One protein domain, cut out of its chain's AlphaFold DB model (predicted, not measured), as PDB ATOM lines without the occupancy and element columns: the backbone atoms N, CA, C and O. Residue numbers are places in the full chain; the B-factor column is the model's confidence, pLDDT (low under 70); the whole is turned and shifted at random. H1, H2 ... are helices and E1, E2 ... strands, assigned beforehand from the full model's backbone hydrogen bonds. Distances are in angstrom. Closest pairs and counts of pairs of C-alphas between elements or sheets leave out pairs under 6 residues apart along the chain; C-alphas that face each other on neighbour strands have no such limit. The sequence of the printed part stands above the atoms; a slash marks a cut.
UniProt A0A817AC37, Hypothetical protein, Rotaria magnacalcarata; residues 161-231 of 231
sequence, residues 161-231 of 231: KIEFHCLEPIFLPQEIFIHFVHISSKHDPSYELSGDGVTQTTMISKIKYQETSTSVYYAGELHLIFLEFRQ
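Overview. This is residues 161 to 231 of the 231 residues of the protein "Hypothetical protein" of Rotaria magnacalcarata (UniProt A0A817AC37). A long, slightly curved ribbon of three antiparallel strands, E3, E2 and E5, forms the body, with a second small ribbon of two strands, E1 and E4, partly over it near the end where E2 begins and E3 ends. At the opposite end, E2 and E3 are joined by a loop that holds the one short helix, H1. The printed part has 71 residues, with five named strands and one named helix in the order E1, E2, H1, E3, E4, E5, and is mostly strand. The sheets run E3, E2, E5 and E1, E4, both antiparallel. The whole is loose, with a radius of gyration of the C-alphas of 14.8 A, and only just elongated, spanning 46 by 23 by 15 A.

Along the chain. E1 is residues 161 to 165, 12.9 A long, and its C-alpha 161 is at (-9.526, -20.073, 137.985). E2 is residues 176 to 183, 22.4 A long. H1 is residues 191 to 194, 5.5 A long, and its C-alpha 191 is at (-4.365, 4.785, 143.192). E3 is residues 198 to 205, 22.5 A long. E4 is residues 213 to 218, 16.5 A long. E5 is residues 224 to 229, 16.7 A long, ending with C-alpha 229 at (9.547, -21.134, 144.456).

Arrangement. E2 is the inner strand of the larger sheet, and E3 and E5 are its edge strands. E3 and E2 are antiparallel, at 160 degrees between directions, with N 178 and O 203 2.8 A apart and N 201 and O 180 2.9 A apart, within hydrogen-bond range. E2 and E5 are antiparallel at 158 degrees, with N 179 and O 226 2.9 A apart. E1 and E4 are antiparallel at 155 degrees, with N 162 and O 216 2.8 A apart. The closest C-alphas of E3 and E4, Ser 205 and Val 216, are 7.0 A apart. E1 is apart from E2, E3 and E5, and E4 is apart from E2 and E5. H1 only grazes the larger sheet, with its residues 191 to 194. H1 is too short for any O i to N i+4 pair, and its one O i to N i+3 pair is within hydrogen-bond range.

Size, cuts and confidence. The two C-alphas farthest apart, those of His 187 and Gln 210, are 46.3 A from each other. The printed part has no cut and ends at residue 231, the chain's last. The links H1 to E3 and E4 to E5 are tight, and those from E1 to E2, E2 to H1 and E3 to E4 are short. The mean pLDDT of the printed part is 75.6, and it is under 70 at residues 168 to 174, 186 to 195, 209 to 210 and 230 to 231.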
ATOM      1  N   LYS A 161     -10.442 -18.956 137.740       86.06
ATOM      2  CA  LYS A 161      -9.526 -20.073 137.985       86.06
ATOM      3  C   LYS A 161      -8.273 -19.892 137.130       86.06
ATOM      4  O   LYS A 161      -8.373 -19.805 135.909       86.06
ATOM      5  N   ILE A 162      -7.113 -19.862 137.770       85.19
ATOM      6  CA  ILE A 162      -5.807 -19.835 137.113       85.19
ATOM      7  C   ILE A 162      -5.128 -21.165 137.420       85.19
ATOM      8  O   ILE A 162      -4.951 -21.519 138.586       85.19
ATOM      9  N   GLU A 163      -4.793 -21.915 136.373       86.44
ATOM     10  CA  GLU A 163      -4.129 -23.212 136.480       86.44
ATOM     11  C   GLU A 163      -2.656 -23.096 136.102       86.44
ATOM     12  O   GLU A 163      -2.307 -22.538 135.062       86.44
ATOM     13  N   PHE A 164      -1.800 -23.667 136.939       83.19
ATOM     14  CA  PHE A 164      -0.367 -23.769 136.717       83.19
ATOM     15  C   PHE A 164      -0.026 -25.227 136.463       83.19
ATOM     16  O   PHE A 164      -0.358 -26.086 137.278       83.19
ATOM     17  N   HIS A 165       0.636 -25.495 135.342       81.88
ATOM     18  CA  HIS A 165       1.034 -26.836 134.923       81.88
ATOM     19  C   HIS A 165       2.560 -26.911 134.874       81.88
ATOM     20  O   HIS A 165       3.199 -26.163 134.134       81.88
ATOM     21  N   CYS A 166       3.145 -27.811 135.659       75.31
ATOM     22  CA  CYS A 166       4.570 -28.117 135.629       75.31
ATOM     23  C   CYS A 166       4.818 -29.241 134.620       75.31
ATOM     24  O   CYS A 166       4.352 -30.366 134.800       75.31
ATOM     25  N   LEU A 167       5.556 -28.930 133.555       72.25
ATOM     26  CA  LEU A 167       5.861 -29.875 132.476       72.25
ATOM     27  C   LEU A 167       6.966 -30.876 132.854       72.25
ATOM     28  O   LEU A 167       7.001 -31.973 132.302       72.25
ATOM     29  N   GLU A 168       7.828 -30.535 133.818       68.69
ATOM     30  CA  GLU A 168       8.917 -31.399 134.286       68.69
ATOM     31  C   GLU A 168       8.723 -31.807 135.760       68.69
ATOM     32  O   GLU A 168       8.731 -30.952 136.646       68.69
ATOM     33  N   PRO A 169       8.582 -33.112 136.067       59.25
ATOM     34  CA  PRO A 169       8.305 -33.598 137.424       59.25
ATOM     35  C   PRO A 169       9.528 -33.597 138.361       59.25
ATOM     36  O   PRO A 169       9.401 -33.968 139.525       59.25
ATOM     37  N   ILE A 170      10.715 -33.221 137.869       58.06
ATOM     38  CA  ILE A 170      11.996 -33.407 138.574       58.06
ATOM     39  C   ILE A 170      12.198 -32.357 139.686       58.06
ATOM     40  O   ILE A 170      12.883 -32.631 140.667       58.06
ATOM     41  N   PHE A 171      11.531 -31.201 139.595       57.84
ATOM     42  CA  PHE A 171      11.556 -30.149 140.615       57.84
ATOM     43  C   PHE A 171      10.136 -29.655 140.902       57.84
ATOM     44  O   PHE A 171       9.727 -28.596 140.434       57.84
ATOM     45  N   LEU A 172       9.359 -30.440 141.657       65.19
ATOM     46  CA  LEU A 172       8.061 -29.988 142.157       65.19
ATOM     47  C   LEU A 172       8.265 -29.167 143.443       65.19
ATOM     48  O   LEU A 172       8.612 -29.748 144.475       65.19
ATOM     49  N   PRO A 173       8.062 -27.837 143.415       65.19
ATOM     50  CA  PRO A 173       8.120 -27.016 144.619       65.19
ATOM     51  C   PRO A 173       7.008 -27.442 145.588       65.19
ATOM     52  O   PRO A 173       5.850 -27.598 145.193       65.19
ATOM     53  N   GLN A 174       7.347 -27.623 146.868       67.94
ATOM     54  CA  GLN A 174       6.353 -27.961 147.900       67.94
ATOM     55  C   GLN A 174       5.374 -26.805 148.147       67.94
ATOM     56  O   GLN A 174       4.216 -27.028 148.509       67.94
ATOM     57  N   GLU A 175       5.842 -25.574 147.935       77.12
ATOM     58  CA  GLU A 175       5.084 -24.341 148.101       77.12
ATOM     59  C   GLU A 175       5.413 -23.378 146.957       77.12
ATOM     60  O   GLU A 175       6.578 -23.149 146.629       77.12
ATOM     61  N   ILE A 176       4.370 -22.821 146.351       81.44
ATOM     62  CA  ILE A 176       4.450 -21.825 145.288       81.44
ATOM     63  C   ILE A 176       3.833 -20.545 145.827       81.44
ATOM     64  O   ILE A 176       2.655 -20.524 146.201       81.44
ATOM     65  N   PHE A 177       4.620 -19.478 145.845       84.31
ATOM     66  CA  PHE A 177       4.131 -18.136 146.113       84.31
ATOM     67  C   PHE A 177       3.749 -17.502 144.779       84.31
ATOM     68  O   PHE A 177       4.542 -17.456 143.840       84.31
ATOM     69  N   ILE A 178       2.499 -17.067 144.677       87.00
ATOM     70  CA  ILE A 178       1.923 -16.501 143.463       87.00
ATOM     71  C   ILE A 178       1.626 -15.038 143.755       87.00
ATOM     72  O   ILE A 178       0.752 -14.727 144.566       87.00
ATOM     73  N   HIS A 179       2.361 -14.148 143.101       87.56
ATOM     74  CA  HIS A 179       2.215 -12.710 143.263       87.56
ATOM     75  C   HIS A 179       1.397 -12.144 142.109       87.56
ATOM     76  O   HIS A 179       1.852 -12.123 140.965       87.56
ATOM     77  N   PHE A 180       0.202 -11.663 142.424       87.25
ATOM     78  CA  PHE A 180      -0.652 -10.918 141.513       87.25
ATOM     79  C   PHE A 180      -0.338  -9.438 141.647       87.25
ATOM     80  O   PHE A 180      -0.442  -8.884 142.743       87.25
ATOM     81  N   VAL A 181       0.045  -8.806 140.541       86.56
ATOM     82  CA  VAL A 181       0.349  -7.377 140.503       86.56
ATOM     83  C   VAL A 181      -0.688  -6.673 139.644       86.56
ATOM     84  O   VAL A 181      -0.886  -7.004 138.467       86.56
ATOM     85  N   HIS A 182      -1.342  -5.687 140.243       84.62
ATOM     86  CA  HIS A 182      -2.238  -4.765 139.567       84.62
ATOM     87  C   HIS A 182      -1.612  -3.375 139.546       84.62
ATOM     88  O   HIS A 182      -1.061  -2.912 140.542       84.62
ATOM     89  N   ILE A 183      -1.661  -2.740 138.377       82.75
ATOM     90  CA  ILE A 183      -1.148  -1.398 138.150       82.75
ATOM     91  C   ILE A 183      -2.372  -0.518 137.912       82.75
ATOM     92  O   ILE A 183      -3.026  -0.612 136.875       82.75
ATOM     93  N   SER A 184      -2.694   0.299 138.903       79.19
ATOM     94  CA  SER A 184      -3.765   1.286 138.866       79.19
ATOM     95  C   SER A 184      -3.287   2.571 138.187       79.19
ATOM     96  O   SER A 184      -2.155   3.030 138.358       79.19
ATOM     97  N   SER A 185      -4.158   3.164 137.374       73.56
ATOM     98  CA  SER A 185      -3.906   4.471 136.762       73.56
ATOM     99  C   SER A 185      -4.232   5.592 137.751       73.56
ATOM    100  O   SER A 185      -5.071   5.418 138.625       73.56
ATOM    101  N   LYS A 186      -3.680   6.796 137.558       67.06
ATOM    102  CA  LYS A 186      -4.013   7.998 138.358       67.06
ATOM    103  C   LYS A 186      -5.500   8.377 138.353       67.06
ATOM    104  O   LYS A 186      -5.897   9.290 139.066       67.06
ATOM    105  N   HIS A 187      -6.297   7.782 137.470       66.81
ATOM    106  CA  HIS A 187      -7.742   8.010 137.356       66.81
ATOM    107  C   HIS A 187      -8.563   6.914 138.052       66.81
ATOM    108  O   HIS A 187      -9.790   6.965 138.035       66.81
ATOM    109  N   ASP A 188      -7.895   5.921 138.634       63.09
ATOM    110  CA  ASP A 188      -8.502   4.822 139.367       63.09
ATOM    111  C   ASP A 188      -8.569   5.182 140.863       63.09
ATOM    112  O   ASP A 188      -7.557   5.600 141.435       63.09
ATOM    113  N   PRO A 189      -9.723   5.018 141.531       63.22
ATOM    114  CA  PRO A 189      -9.848   5.248 142.971       63.22
ATOM    115  C   PRO A 189      -8.903   4.383 143.833       63.22
ATOM    116  O   PRO A 189      -8.649   4.726 144.985       63.22
ATOM    117  N   SER A 190      -8.348   3.288 143.304       60.12
ATOM    118  CA  SER A 190      -7.350   2.454 143.997       60.12
ATOM    119  C   SER A 190      -5.926   3.044 144.027       60.12
ATOM    120  O   SER A 190      -5.085   2.583 144.809       60.12
ATOM    121  N   TYR A 191      -5.662   4.102 143.249       58.22
ATOM    122  CA  TYR A 191      -4.365   4.785 143.192       58.22
ATOM    123  C   TYR A 191      -4.007   5.474 144.518       58.22
ATOM    124  O   TYR A 191      -2.859   5.431 144.963       58.22
ATOM    125  N   GLU A 192      -4.997   6.058 145.200       57.62
ATOM    126  CA  GLU A 192      -4.786   6.748 146.482       57.62
ATOM    127  C   GLU A 192      -4.432   5.787 147.631       57.62
ATOM    128  O   GLU A 192      -3.769   6.194 148.582       57.62
ATOM    129  N   LEU A 193      -4.819   4.505 147.540       60.16
ATOM    130  CA  LEU A 193      -4.509   3.496 148.563       60.16
ATOM    131  C   LEU A 193      -3.098   2.906 148.441       60.16
ATOM    132  O   LEU A 193      -2.550   2.453 149.445       60.16
ATOM    133  N   SER A 194      -2.528   2.864 147.236       59.59
ATOM    134  CA  SER A 194      -1.227   2.230 146.964       59.59
ATOM    135  C   SER A 194      -0.059   3.217 146.990       59.59
ATOM    136  O   SER A 194       1.077   2.818 147.223       59.59
ATOM    137  N   GLY A 195      -0.315   4.518 146.815       61.28
ATOM    138  CA  GLY A 195       0.695   5.583 146.883       61.28
ATOM    139  C   GLY A 195       1.632   5.649 145.667       61.28
ATOM    140  O   GLY A 195       2.029   6.742 145.267       61.28
ATOM    141  N   ASP A 196       1.931   4.512 145.038       71.06
ATOM    142  CA  ASP A 196       2.694   4.382 143.788       71.06
ATOM    143  C   ASP A 196       1.851   3.852 142.610       71.06
ATOM    144  O   ASP A 196       2.333   3.782 141.476       71.06
ATOM    145  N   GLY A 197       0.577   3.537 142.856       71.69
ATOM    146  CA  GLY A 197      -0.336   2.962 141.878       71.69
ATOM    147  C   GLY A 197      -0.166   1.458 141.676       71.69
ATOM    148  O   GLY A 197      -0.824   0.905 140.797       71.69
ATOM    149  N   VAL A 198       0.674   0.775 142.452       78.62
ATOM    150  CA  VAL A 198       0.914  -0.665 142.327       78.62
ATOM    151  C   VAL A 198       0.354  -1.388 143.548       78.62
ATOM    152  O   VAL A 198       0.711  -1.111 144.689       78.62
ATOM    153  N   THR A 199      -0.520  -2.367 143.320       80.88
ATOM    154  CA  THR A 199      -0.989  -3.266 144.379       80.88
ATOM    155  C   THR A 199      -0.505  -4.683 144.110       80.88
ATOM    156  O   THR A 199      -0.648  -5.215 143.008       80.88
ATOM    157  N   GLN A 200       0.098  -5.302 145.125       82.38
ATOM    158  CA  GLN A 200       0.574  -6.680 145.067       82.38
ATOM    159  C   GLN A 200      -0.201  -7.541 146.063       82.38
ATOM    160  O   GLN A 200      -0.200  -7.277 147.264       82.38
ATOM    161  N   THR A 201      -0.817  -8.611 145.567       83.31
ATOM    162  CA  THR A 201      -1.464  -9.639 146.389       83.31
ATOM    163  C   THR A 201      -0.708 -10.948 146.241       83.31
ATOM    164  O   THR A 201      -0.528 -11.439 145.130       83.31
ATOM    165  N   THR A 202      -0.277 -11.536 147.355       82.25
ATOM    166  CA  THR A 202       0.443 -12.817 147.352       82.25
ATOM    167  C   THR A 202      -0.463 -13.928 147.862       82.25
ATOM    168  O   THR A 202      -0.977 -13.849 148.977       82.25
ATOM    169  N   MET A 203      -0.627 -14.979 147.064       82.88
ATOM    170  CA  MET A 203      -1.292 -16.219 147.460       82.88
ATOM    171  C   MET A 203      -0.279 -17.354 147.550       82.88
ATOM    172  O   MET A 203       0.732 -17.357 146.853       82.88
ATOM    173  N   ILE A 204      -0.565 -18.336 148.400       84.06
ATOM    174  CA  ILE A 204       0.253 -19.539 148.538       84.06
ATOM    175  C   ILE A 204      -0.538 -20.703 147.961       84.06
ATOM    176  O   ILE A 204      -1.692 -20.919 148.336       84.06
ATOM    177  N   SER A 205       0.094 -21.462 147.075       82.31
ATOM    178  CA  SER A 205      -0.439 -22.718 146.564       82.31
ATOM    179  C   SER A 205       0.544 -23.860 146.786       82.31
ATOM    180  O   SER A 205       1.747 -23.651 146.927       82.31
ATOM    181  N   LYS A 206       0.027 -25.086 146.822       80.38
ATOM    182  CA  LYS A 206       0.823 -26.312 146.918       80.38
ATOM    183  C   LYS A 206       0.447 -27.235 145.768       80.38
ATOM    184  O   LYS A 206      -0.732 -27.324 145.410       80.38
ATOM    185  N   ILE A 207       1.434 -27.921 145.203       73.75
ATOM    186  CA  ILE A 207       1.190 -29.039 144.290       73.75
ATOM    187  C   ILE A 207       1.084 -30.296 145.152       73.75
ATOM    188  O   ILE A 207       1.955 -30.562 145.984       73.75
ATOM    189  N   LYS A 208      -0.008 -31.053 145.015       70.38
ATOM    190  CA  LYS A 208      -0.166 -32.284 145.793       70.38
ATOM    191  C   LYS A 208       0.768 -33.369 145.269       70.38
ATOM    192  O   LYS A 208       1.171 -33.375 144.111       70.38
ATOM    193  N   TYR A 209       1.075 -34.330 146.133       62.03
ATOM    194  CA  TYR A 209       1.855 -35.504 145.756       62.03
ATOM    195  C   TYR A 209       1.199 -36.232 144.566       62.03
ATOM    196  O   TYR A 209       0.005 -36.519 144.626       62.03
ATOM    197  N   GLN A 210       1.982 -36.526 143.520       65.75
ATOM    198  CA  GLN A 210       1.554 -37.112 142.232       65.75
ATOM    199  C   GLN A 210       0.697 -36.218 141.316       65.75
ATOM    200  O   GLN A 210       0.300 -36.673 140.244       65.75
ATOM    201  N   GLU A 211       0.446 -34.957 141.672       75.12
ATOM    202  CA  GLU A 211      -0.144 -33.979 140.750       75.12
ATOM    203  C   GLU A 211       0.978 -33.193 140.041       75.12
ATOM    204  O   GLU A 211       2.033 -32.928 140.613       75.12
ATOM    205  N   THR A 212       0.763 -32.825 138.775       72.50
ATOM    206  CA  THR A 212       1.673 -31.961 137.990       72.50
ATOM    207  C   THR A 212       1.133 -30.546 137.830       72.50
ATOM    208  O   THR A 212       1.746 -29.710 137.172       72.50
ATOM    209  N   SER A 213      -0.028 -30.264 138.415       78.81
ATOM    210  CA  SER A 213      -0.682 -28.974 138.301       78.81
ATOM    211  C   SER A 213      -1.287 -28.536 139.621       78.81
ATOM    212  O   SER A 213      -1.541 -29.335 140.522       78.81
ATOM    213  N   THR A 214      -1.499 -27.233 139.740       83.12
ATOM    214  CA  THR A 214      -2.251 -26.641 140.838       83.12
ATOM    215  C   THR A 214      -3.091 -25.490 140.313       83.12
ATOM    216  O   THR A 214      -2.804 -24.927 139.258       83.12
ATOM    217  N   SER A 215      -4.147 -25.132 141.035       83.56
ATOM    218  CA  SER A 215      -5.030 -24.042 140.634       83.56
ATOM    219  C   SER A 215      -5.331 -23.120 141.795       83.56
ATOM    220  O   SER A 215      -5.628 -23.591 142.895       83.56
ATOM    221  N   VAL A 216      -5.344 -21.825 141.514       84.69
ATOM    222  CA  VAL A 216      -5.814 -20.793 142.438       84.69
ATOM    223  C   VAL A 216      -6.984 -20.045 141.827       84.69
ATOM    224  O   VAL A 216      -7.185 -20.059 140.612       84.69
ATOM    225  N   TYR A 217      -7.762 -19.407 142.687       82.75
ATOM    226  CA  TYR A 217      -8.903 -18.605 142.293       82.75
ATOM    227  C   TYR A 217      -8.611 -17.162 142.696       82.75
ATOM    228  O   TYR A 217      -8.160 -16.909 143.811       82.75
ATOM    229  N   TYR A 218      -8.760 -16.243 141.745       82.69
ATOM    230  CA  TYR A 218      -8.447 -14.831 141.937       82.69
ATOM    231  C   TYR A 218      -9.556 -13.953 141.355       82.69
ATOM    232  O   TYR A 218      -9.978 -14.136 140.210       82.69
ATOM    233  N   ALA A 219     -10.049 -13.009 142.156       75.38
ATOM    234  CA  ALA A 219     -11.182 -12.149 141.808       75.38
ATOM    235  C   ALA A 219     -10.797 -10.758 141.288       75.38
ATOM    236  O   ALA A 219     -11.650 -10.046 140.764       75.38
ATOM    237  N   GLY A 220      -9.541 -10.348 141.481       74.38
ATOM    238  CA  GLY A 220      -9.087  -9.003 141.151       74.38
ATOM    239  C   GLY A 220      -8.759  -8.821 139.671       74.38
ATOM    240  O   GLY A 220      -8.576  -9.780 138.913       74.38
ATOM    241  N   GLU A 221      -8.609  -7.565 139.271       77.94
ATOM    242  CA  GLU A 221      -7.861  -7.250 138.061       77.94
ATOM    243  C   GLU A 221      -6.379  -7.579 138.273       77.94
ATOM    244  O   GLU A 221      -5.842  -7.464 139.377       77.94
ATOM    245  N   LEU A 222      -5.715  -8.031 137.214       81.25
ATOM    246  CA  LEU A 222      -4.301  -8.383 137.242       81.25
ATOM    247  C   LEU A 222      -3.654  -7.966 135.930       81.25
ATOM    248  O   LEU A 222      -4.259  -8.094 134.866       81.25
ATOM    249  N   HIS A 223      -2.417  -7.495 136.030       85.75
ATOM    250  CA  HIS A 223      -1.586  -7.155 134.880       85.75
ATOM    251  C   HIS A 223      -0.405  -8.118 134.764       85.75
ATOM    252  O   HIS A 223      -0.083  -8.563 133.665       85.75
ATOM    253  N   LEU A 224       0.217  -8.471 135.895       87.31
ATOM    254  CA  LEU A 224       1.362  -9.380 135.947       87.31
ATOM    255  C   LEU A 224       1.152 -10.467 137.007       87.31
ATOM    256  O   LEU A 224       0.506 -10.237 138.033       87.31
ATOM    257  N   ILE A 225       1.730 -11.642 136.750       88.50
ATOM    258  CA  ILE A 225       1.788 -12.769 137.683       88.50
ATOM    259  C   ILE A 225       3.245 -13.206 137.801       88.50
ATOM    260  O   ILE A 225       3.869 -13.531 136.791       88.50
ATOM    261  N   PHE A 226       3.769 -13.250 139.025       87.69
ATOM    262  CA  PHE A 226       5.088 -13.810 139.316       87.69
ATOM    263  C   PHE A 226       4.953 -15.067 140.169       87.69
ATOM    264  O   PHE A 226       4.122 -15.121 141.076       87.69
ATOM    265  N   LEU A 227       5.787 -16.063 139.875       85.88
ATOM    266  CA  LEU A 227       5.890 -17.294 140.646       85.88
ATOM    267  C   LEU A 227       7.235 -17.310 141.367       85.88
ATOM    268  O   LEU A 227       8.282 -17.260 140.723       85.88
ATOM    269  N   GLU A 228       7.193 -17.386 142.690       83.44
ATOM    270  CA  GLU A 228       8.363 -17.620 143.532       83.44
ATOM    271  C   GLU A 228       8.288 -19.042 144.101       83.44
ATOM    272  O   GLU A 228       7.265 -19.482 144.637       83.44
ATOM    273  N   PHE A 229       9.399 -19.767 143.976       78.81
ATOM    274  CA  PHE A 229       9.547 -21.134 144.456       78.81
ATOM    275  C   PHE A 229      10.523 -21.146 145.627       78.81
ATOM    276  O   PHE A 229      11.675 -20.737 145.470       78.81
ATOM    277  N   ARG A 230      10.090 -21.646 146.787       65.81
ATOM    278  CA  ARG A 230      11.026 -21.969 147.868       65.81
ATOM    279  C   ARG A 230      11.520 -23.400 147.694       65.81
ATOM    280  O   ARG A 230      10.709 -24.325 147.649       65.81
ATOM    281  N   GLN A 231      12.837 -23.535 147.550       55.97
ATOM    282  CA  GLN A 231      13.558 -24.807 147.618       55.97
ATOM    283  C   GLN A 231      13.795 -25.212 149.070       55.97
ATOM    284  O   GLN A 231      14.042 -24.304 149.898       55.97
TER     285      GLN A 231